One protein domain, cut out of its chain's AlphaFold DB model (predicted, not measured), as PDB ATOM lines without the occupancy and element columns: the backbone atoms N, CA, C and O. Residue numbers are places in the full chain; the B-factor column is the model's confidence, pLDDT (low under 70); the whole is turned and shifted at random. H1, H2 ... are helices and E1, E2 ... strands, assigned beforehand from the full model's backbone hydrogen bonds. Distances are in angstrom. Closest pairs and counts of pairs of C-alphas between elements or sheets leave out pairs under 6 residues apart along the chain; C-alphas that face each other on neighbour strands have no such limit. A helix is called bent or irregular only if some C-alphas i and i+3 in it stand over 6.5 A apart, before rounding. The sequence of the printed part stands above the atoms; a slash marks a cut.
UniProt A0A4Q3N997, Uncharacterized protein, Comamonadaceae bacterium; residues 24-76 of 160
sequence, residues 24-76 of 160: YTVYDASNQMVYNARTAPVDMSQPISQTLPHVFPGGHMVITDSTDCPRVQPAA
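What this domain is: This is residues 24 to 76 of the 160 residues of an uncharacterized protein of Comamonadaceae bacterium (UniProt A0A4Q3N997). This is a small antiparallel sheet of three strands, E1 in the middle between E2 and E3, with one short helix, H1, out past the E3 side of the sheet, which it only grazes. On the other side, the closing stretch of residues 65 to 76 leaves E3 and runs past the E2 edge to Ala 76; the outline of the whole is flat, with spans of 32 by 26 by 12 A. The printed part has 53 residues with three named strands and one named helix, in the order E1, E2, H1, E3, and the sheet runs E2, E1, E3. The class is mixed, helices and strands, though under half of the residues, 22 of 53, are in named elements. The whole is compact, with a radius of gyration of the C-alphas of 11.1 A.

Where its parts are: The printed part begins directly with strand E1, residues 24 to 27, whose first C-alpha, that of Tyr 24, is at (115.313, 111.878, 148.607). E1 is 10.1 A long from first to last C-alpha. After a tight link of 5 residues comes strand E2, residues 33 to 37, 11.3 A long. A short link of 10 residues then leads to helix H1, residues 48 to 55, with C-alpha 48 at (115.297, 108.347, 137.656) and a length of 10.7 A. H1 is neither bent nor irregular, but only just: C-alphas 50 and 53 are 6.5 A apart. A tight link of 4 residues joins H1 to strand E3, residues 60 to 64, which is 13.4 A long and ends with C-alpha 64 at (115.395, 118.693, 148.173). Residues 65 to 76 follow with no named element.

How they stand to each other: E1 is the inner strand of the sheet, and E2 and E3 are its edge strands. E1 and E2 form a hairpin, antiparallel, with 174 degrees between their N-to-C directions. Among the C-alphas that face each other there are those of Met 33 and Tyr 27, 4.4 A apart. Across this pair N 24 and O 37 are within hydrogen-bond range at 2.8 A, and so are N 26 and O 35 at 2.9 A. On the other side of E1 is E3, antiparallel to it at 149 degrees. Here the C-alphas of Val 26 and Met 61 face each other at 4.4 A. N 62 and O 25 are within hydrogen-bond range at 2.8 A, as are N 27 and O 60 at 2.9 A. The C-alphas of the sheet lie up to 3.4 A off the best plane through them. H1 is on the sheet but only grazes it, with its residues 48 to 53. The closest C-alphas of H1 and E3 are those of Leu 52 and His 60, 7.5 A apart. E2, H1 and E3 make a split strand-helix-strand unit, two strands that run the same way with a helix between them in the chain and E1 between them in the sheet; its crossover is right-handed. In H1, 1 of 4 O i to N i+4 pairs is within hydrogen-bond range, beside 3 of 5 O i to N i+3 pairs.

The domain as a whole: The two C-alphas farthest apart are those of Ser 45 and Ala 76, at 34.9 A. The printed part has no cut, and no link between named elements is long. The C-alphas of residues 65 to 76 lie 11 to 20 A from the mean of the C-alphas. The mean pLDDT of the printed part is 88.9, and residues 73 to 76 are under 70, where the model's confidence is low.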
ATOM      1  N   TYR A  24     116.139 112.619 149.547       92.75
ATOM      2  CA  TYR A  24     115.313 111.878 148.607       92.75
ATOM      3  C   TYR A  24     114.038 111.453 149.320       92.75
ATOM      4  O   TYR A  24     114.086 110.626 150.235       92.75
ATOM      5  N   THR A  25     112.910 112.021 148.904       94.31
ATOM      6  CA  THR A  25     111.584 111.673 149.420       94.31
ATOM      7  C   THR A  25     110.801 110.947 148.341       94.31
ATOM      8  O   THR A  25     110.705 111.459 147.231       94.31
ATOM      9  N   VAL A  26     110.246 109.773 148.640       94.69
ATOM     10  CA  VAL A  26     109.383 109.039 147.702       94.69
ATOM     11  C   VAL A  26     107.966 109.002 148.238       94.69
ATOM     12  O   VAL A  26     107.744 108.638 149.397       94.69
ATOM     13  N   TYR A  27     107.030 109.343 147.364       94.38
ATOM     14  CA  TYR A  27     105.601 109.217 147.579       94.38
ATOM     15  C   TYR A  27     105.056 108.073 146.731       94.38
ATOM     16  O   TYR A  27     105.457 107.910 145.576       94.38
ATOM     17  N   ASP A  28     104.152 107.279 147.292       93.56
ATOM     18  CA  ASP A  28     103.438 106.245 146.543       93.56
ATOM     19  C   ASP A  28     102.300 106.827 145.679       93.56
ATOM     20  O   ASP A  28     102.067 108.038 145.635       93.56
ATOM     21  N   ALA A  29     101.563 105.953 144.990       93.88
ATOM     22  CA  ALA A  29     100.427 106.340 144.150       93.88
ATOM     23  C   ALA A  29      99.272 107.008 144.931       93.88
ATOM     24  O   ALA A  29      98.438 107.688 144.337       93.88
ATOM     25  N   SER A  30      99.221 106.833 146.255       94.75
ATOM     26  CA  SER A  30      98.262 107.477 147.160       94.75
ATOM     27  C   SER A  30      98.799 108.765 147.802       94.75
ATOM     28  O   SER A  30      98.186 109.296 148.731       94.75
ATOM     29  N   ASN A  31      99.920 109.293 147.294       92.69
ATOM     30  CA  ASN A  31     100.639 110.454 147.826       92.69
ATOM     31  C   ASN A  31     101.093 110.292 149.289       92.69
ATOM     32  O   ASN A  31     101.285 111.284 149.994       92.69
ATOM     33  N   GLN A  32     101.293 109.060 149.763       92.31
ATOM     34  CA  GLN A  32     101.860 108.817 151.088       92.31
ATOM     35  C   GLN A  32     103.380 108.743 151.004       92.31
ATOM     36  O   GLN A  32     103.931 108.098 150.113       92.31
ATOM     37  N   MET A  33     104.069 109.406 151.936       91.06
ATOM     38  CA  MET A  33     105.526 109.349 152.020       91.06
ATOM     39  C   MET A  33     105.953 107.956 152.490       91.06
ATOM     40  O   MET A  33     105.712 107.582 153.635       91.06
ATOM     41  N   VAL A  34     106.622 107.209 151.617       92.62
ATOM     42  CA  VAL A  34     107.087 105.836 151.882       92.62
ATOM     43  C   VAL A  34     108.600 105.749 152.078       92.62
ATOM     44  O   VAL A  34     109.098 104.778 152.644       92.62
ATOM     45  N   TYR A  35     109.347 106.774 151.659       92.62
ATOM     46  CA  TYR A  35     110.796 106.853 151.841       92.62
ATOM     47  C   TYR A  35     111.250 108.294 152.078       92.62
ATOM     48  O   TYR A  35     110.759 109.207 151.423       92.62
ATOM     49  N   ASN A  36     112.213 108.483 152.983       93.19
ATOM     50  CA  ASN A  36     112.890 109.758 153.222       93.19
ATOM     51  C   ASN A  36     114.312 109.503 153.771       93.19
ATOM     52  O   ASN A  36     114.487 108.878 154.829       93.19
ATOM     53  N   ALA A  37     115.344 109.902 153.016       91.25
ATOM     54  CA  ALA A  37     116.748 109.705 153.393       91.25
ATOM     55  C   ALA A  37     117.729 110.584 152.599       91.25
ATOM     56  O   ALA A  37     117.427 111.007 151.490       91.25
ATOM     57  N   ARG A  38     118.967 110.721 153.105       91.00
ATOM     58  CA  ARG A  38     120.114 111.293 152.363       91.00
ATOM     59  C   ARG A  38     120.708 110.370 151.294       91.00
ATOM     60  O   ARG A  38     121.528 110.794 150.490       91.00
ATOM     61  N   THR A  39     120.339 109.095 151.303       90.25
ATOM     62  CA  THR A  39     120.813 108.104 150.330       90.25
ATOM     63  C   THR A  39     119.726 107.886 149.292       90.25
ATOM     64  O   THR A  39     118.569 107.684 149.660       90.25
ATOM     65  N   ALA A  40     120.081 107.925 148.009       91.38
ATOM     66  CA  ALA A  40     119.140 107.625 146.940       91.38
ATOM     67  C   ALA A  40     118.650 106.168 147.066       91.38
ATOM     68  O   ALA A  40     119.474 105.276 147.274       91.38
ATOM     69  N   PRO A  41     117.337 105.904 146.953       90.88
ATOM     70  CA  PRO A  41     116.804 104.545 147.041       90.88
ATOM     71  C   PRO A  41     116.992 103.741 145.743       90.88
ATOM     72  O   PRO A  41     116.709 102.547 145.713       90.88
ATOM     73  N   VAL A  42     117.441 104.398 144.671       93.31
ATOM     74  CA  VAL A  42     117.667 103.823 143.343       93.31
ATOM     75  C   VAL A  42     119.057 104.184 142.831       93.31
ATOM     76  O   VAL A  42     119.688 105.122 143.324       93.31
ATOM     77  N   ASP A  43     119.522 103.449 141.822       91.62
ATOM     78  CA  ASP A  43     120.756 103.770 141.107       91.62
ATOM     79  C   ASP A  43     120.603 105.086 140.325       91.62
ATOM     80  O   ASP A  43     119.724 105.223 139.472       91.62
ATOM     81  N   MET A  44     121.480 106.044 140.627       89.62
ATOM     82  CA  MET A  44     121.528 107.374 140.008       89.62
ATOM     83  C   MET A  44     122.448 107.438 138.783       89.62
ATOM     84  O   MET A  44     122.586 108.496 138.173       89.62
ATOM     85  N   SER A  45     123.072 106.321 138.397       92.69
ATOM     86  CA  SER A  45     123.840 106.221 137.146       92.69
ATOM     87  C   SER A  45     122.931 106.226 135.910       92.69
ATOM     88  O   SER A  45     123.401 106.388 134.785       92.69
ATOM     89  N   GLN A  46     121.629 106.032 136.120       92.81
ATOM     90  CA  GLN A  46     120.583 105.955 135.108       92.81
ATOM     91  C   GLN A  46     119.508 107.026 135.367       92.81
ATOM     92  O   GLN A  46     119.389 107.524 136.491       92.81
ATOM     93  N   PRO A  47     118.688 107.379 134.360       92.50
ATOM     94  CA  PRO A  47     117.574 108.298 134.554       92.50
ATOM     95  C   PRO A  47     116.596 107.794 135.622       92.50
ATOM     96  O   PRO A  47     116.115 106.663 135.560       92.50
ATOM     97  N   ILE A  48     116.232 108.668 136.562       92.19
ATOM     98  CA  ILE A  48     115.297 108.347 137.656       92.19
ATOM     99  C   ILE A  48     113.947 107.856 137.116       92.19
ATOM    100  O   ILE A  48     113.351 106.948 137.684       92.19
ATOM    101  N   SER A  49     113.472 108.409 135.996       91.69
ATOM    102  CA  SER A  49     112.229 107.974 135.345       91.69
ATOM    103  C   SER A  49     112.258 106.514 134.886       91.69
ATOM    104  O   SER A  49     111.200 105.919 134.704       91.69
ATOM    105  N   GLN A  50     113.449 105.939 134.712       93.50
ATOM    106  CA  GLN A  50     113.642 104.540 134.360       93.50
ATOM    107  C   GLN A  50     113.799 103.666 135.608       93.50
ATOM    108  O   GLN A  50     113.191 102.606 135.678       93.50
ATOM    109  N   THR A  51     114.571 104.099 136.609       94.31
ATOM    110  CA  THR A  51     114.895 103.264 137.780       94.31
ATOM    111  C   THR A  51     113.843 103.310 138.886       94.31
ATOM    112  O   THR A  51     113.580 102.292 139.527       94.31
ATOM    113  N   LEU A  52     113.199 104.460 139.100       94.19
ATOM    114  CA  LEU A  52     112.213 104.648 140.164       94.19
ATOM    115  C   LEU A  52     110.982 103.738 140.021       94.19
ATOM    116  O   LEU A  52     110.634 103.102 141.017       94.19
ATOM    117  N   PRO A  53     110.355 103.582 138.834       94.69
ATOM    118  CA  PRO A  53     109.169 102.733 138.692       94.69
ATOM    119  C   PRO A  53     109.422 101.247 138.981       94.69
ATOM    120  O   PRO A  53     108.477 100.525 139.285       94.69
ATOM    121  N   HIS A  54     110.676 100.784 138.901       94.12
ATOM    122  CA  HIS A  54     111.038  99.401 139.226       94.12
ATOM    123  C   HIS A  54     111.004  99.111 140.730       94.12
ATOM    124  O   HIS A  54     110.735  97.975 141.118       94.12
ATOM    125  N   VAL A  55     111.271 100.117 141.569       93.00
ATOM    126  CA  VAL A  55     111.294  99.977 143.037       93.00
ATOM    127  C   VAL A  55     110.007 100.517 143.669       93.00
ATOM    128  O   VAL A  55     109.502  99.937 144.626       93.00
ATOM    129  N   PHE A  56     109.441 101.589 143.108       94.12
ATOM    130  CA  PHE A  56     108.227 102.258 143.585       94.12
ATOM    131  C   PHE A  56     107.214 102.430 142.437       94.12
ATOM    132  O   PHE A  56     107.129 103.506 141.835       94.12
ATOM    133  N   PRO A  57     106.438 101.386 142.090       94.19
ATOM    134  CA  PRO A  57     105.495 101.442 140.976       94.19
ATOM    135  C   PRO A  57     104.379 102.461 141.235       94.19
ATOM    136  O   PRO A  57     103.707 102.422 142.265       94.19
ATOM    137  N   GLY A  58     104.181 103.383 140.291       93.31
ATOM    138  CA  GLY A  58     103.199 104.470 140.411       93.31
ATOM    139  C   GLY A  58     103.580 105.571 141.410       93.31
ATOM    140  O   GLY A  58     102.793 106.491 141.613       93.31
ATOM    141  N   GLY A  59     104.763 105.488 142.025       94.12
ATOM    142  CA  GLY A  59     105.284 106.511 142.921       94.12
ATOM    143  C   GLY A  59     106.051 107.615 142.195       94.12
ATOM    144  O   GLY A  59     106.398 107.502 141.017       94.12
ATOM    145  N   HIS A  60     106.350 108.686 142.922       95.25
ATOM    146  CA  HIS A  60     107.200 109.775 142.452       95.25
ATOM    147  C   HIS A  60     108.195 110.198 143.533       95.25
ATOM    148  O   HIS A  60     107.949 110.043 144.729       95.25
ATOM    149  N   MET A  61     109.341 110.719 143.100       93.81
ATOM    150  CA  MET A  61     110.429 111.126 143.984       93.81
ATOM    151  C   MET A  61     110.636 112.635 143.917       93.81
ATOM    152  O   MET A  61     110.681 113.215 142.834       93.81
ATOM    153  N   VAL A  62     110.812 113.248 145.083       93.38
ATOM    154  CA  VAL A  62     111.172 114.652 145.262       93.38
ATOM    155  C   VAL A  62     112.579 114.713 145.850       93.38
ATOM    156  O   VAL A  62     112.893 114.001 146.805       93.38
ATOM    157  N   ILE A  63     113.426 115.558 145.265       93.50
ATOM    158  CA  ILE A  63     114.794 115.811 145.719       93.50
ATOM    159  C   ILE A  63     114.826 117.231 146.274       93.50
ATOM    160  O   ILE A  63     114.503 118.174 145.553       93.50
ATOM    161  N   THR A  64     115.201 117.381 147.538       90.88
ATOM    162  CA  THR A  64     115.395 118.693 148.173       90.88
ATOM    163  C   THR A  64     116.846 118.847 148.595       90.88
ATOM    164  O   THR A  64     117.521 117.852 148.820       90.88
ATOM    165  N   ASP A  65     117.329 120.077 148.725       89.69
ATOM    166  CA  ASP A  65     118.671 120.439 149.210       89.69
ATOM    167  C   ASP A  65     118.759 120.518 150.749       89.69
ATOM    168  O   ASP A  65     119.713 121.054 151.316       89.69
ATOM    169  N   SER A  66     117.753 119.975 151.442       83.31
ATOM    170  CA  SER A  66     117.738 119.892 152.898       83.31
ATOM    171  C   SER A  66     118.792 118.906 153.401       83.31
ATOM    172  O   SER A  66     119.002 117.826 152.844       83.31
ATOM    173  N   THR A  67     119.411 119.250 154.527       82.62
ATOM    174  CA  THR A  67     120.263 118.323 155.277       82.62
ATOM    175  C   THR A  67     119.480 117.517 156.315       82.62
ATOM    176  O   THR A  67     119.986 116.491 156.783       82.62
ATOM    177  N   ASP A  68     118.261 117.950 156.646       86.69
ATOM    178  CA  ASP A  68     117.350 117.287 157.574       86.69
ATOM    179  C   ASP A  68     116.377 116.380 156.812       86.69
ATOM    180  O   ASP A  68     115.526 116.858 156.056       86.69
ATOM    181  N   CYS A  69     116.543 115.066 156.991       88.94
ATOM    182  CA  CYS A  69     115.747 114.025 156.345       88.94
ATOM    183  C   CYS A  69     115.070 113.168 157.431       88.94
ATOM    184  O   CYS A  69     115.617 112.120 157.816       88.94
ATOM    185  N   PRO A  70     113.930 113.619 157.989       85.50
ATOM    186  CA  PRO A  70     113.230 112.874 159.021       85.50
ATOM    187  C   PRO A  70     112.789 111.518 158.471       85.50
ATOM    188  O   PRO A  70     112.117 111.410 157.446       85.50
ATOM    189  N   ARG A  71     113.182 110.448 159.167       80.38
ATOM    190  CA  ARG A  71     112.811 109.086 158.783       80.38
ATOM    191  C   ARG A  71     111.296 108.947 158.784       80.38
ATOM    192  O   ARG A  71     110.642 109.346 159.742       80.38
ATOM    193  N   VAL A  72     110.771 108.281 157.760       75.50
ATOM    194  CA  VAL A  72     109.383 107.819 157.739       75.50
ATOM    195  C   VAL A  72     109.208 106.825 158.890       75.50
ATOM    196  O   VAL A  72     109.585 105.660 158.781       75.50
ATOM    197  N   GLN A  73     108.712 107.284 160.038       64.69
ATOM    198  CA  GLN A  73     108.043 106.379 160.959       64.69
ATOM    199  C   GLN A  73     106.650 106.153 160.372       64.69
ATOM    200  O   GLN A  73     105.955 107.140 160.116       64.69
ATOM    201  N   PRO A  74     106.208 104.903 160.150       56.53
ATOM    202  CA  PRO A  74     104.792 104.673 159.919       56.53
ATOM    203  C   PRO A  74     104.047 105.337 161.079       56.53
ATOM    204  O   PRO A  74     104.413 105.121 162.234       56.53
ATOM    205  N   ALA A  75     103.045 106.169 160.787       54.81
ATOM    206  CA  ALA A  75     102.314 106.938 161.798       54.81
ATOM    207  C   ALA A  75     101.769 106.058 162.945       54.81
ATOM    208  O   ALA A  75     101.564 106.539 164.052       54.81
ATOM    209  N   ALA A  76     101.645 104.744 162.718       50.34
ATOM    210  CA  ALA A  76     101.350 103.737 163.734       50.34
ATOM    211  C   ALA A  76     102.374 103.651 164.893       50.34
ATOM    212  O   ALA A  76     102.014 103.210 165.977       50.34
TER     213      ALA A  76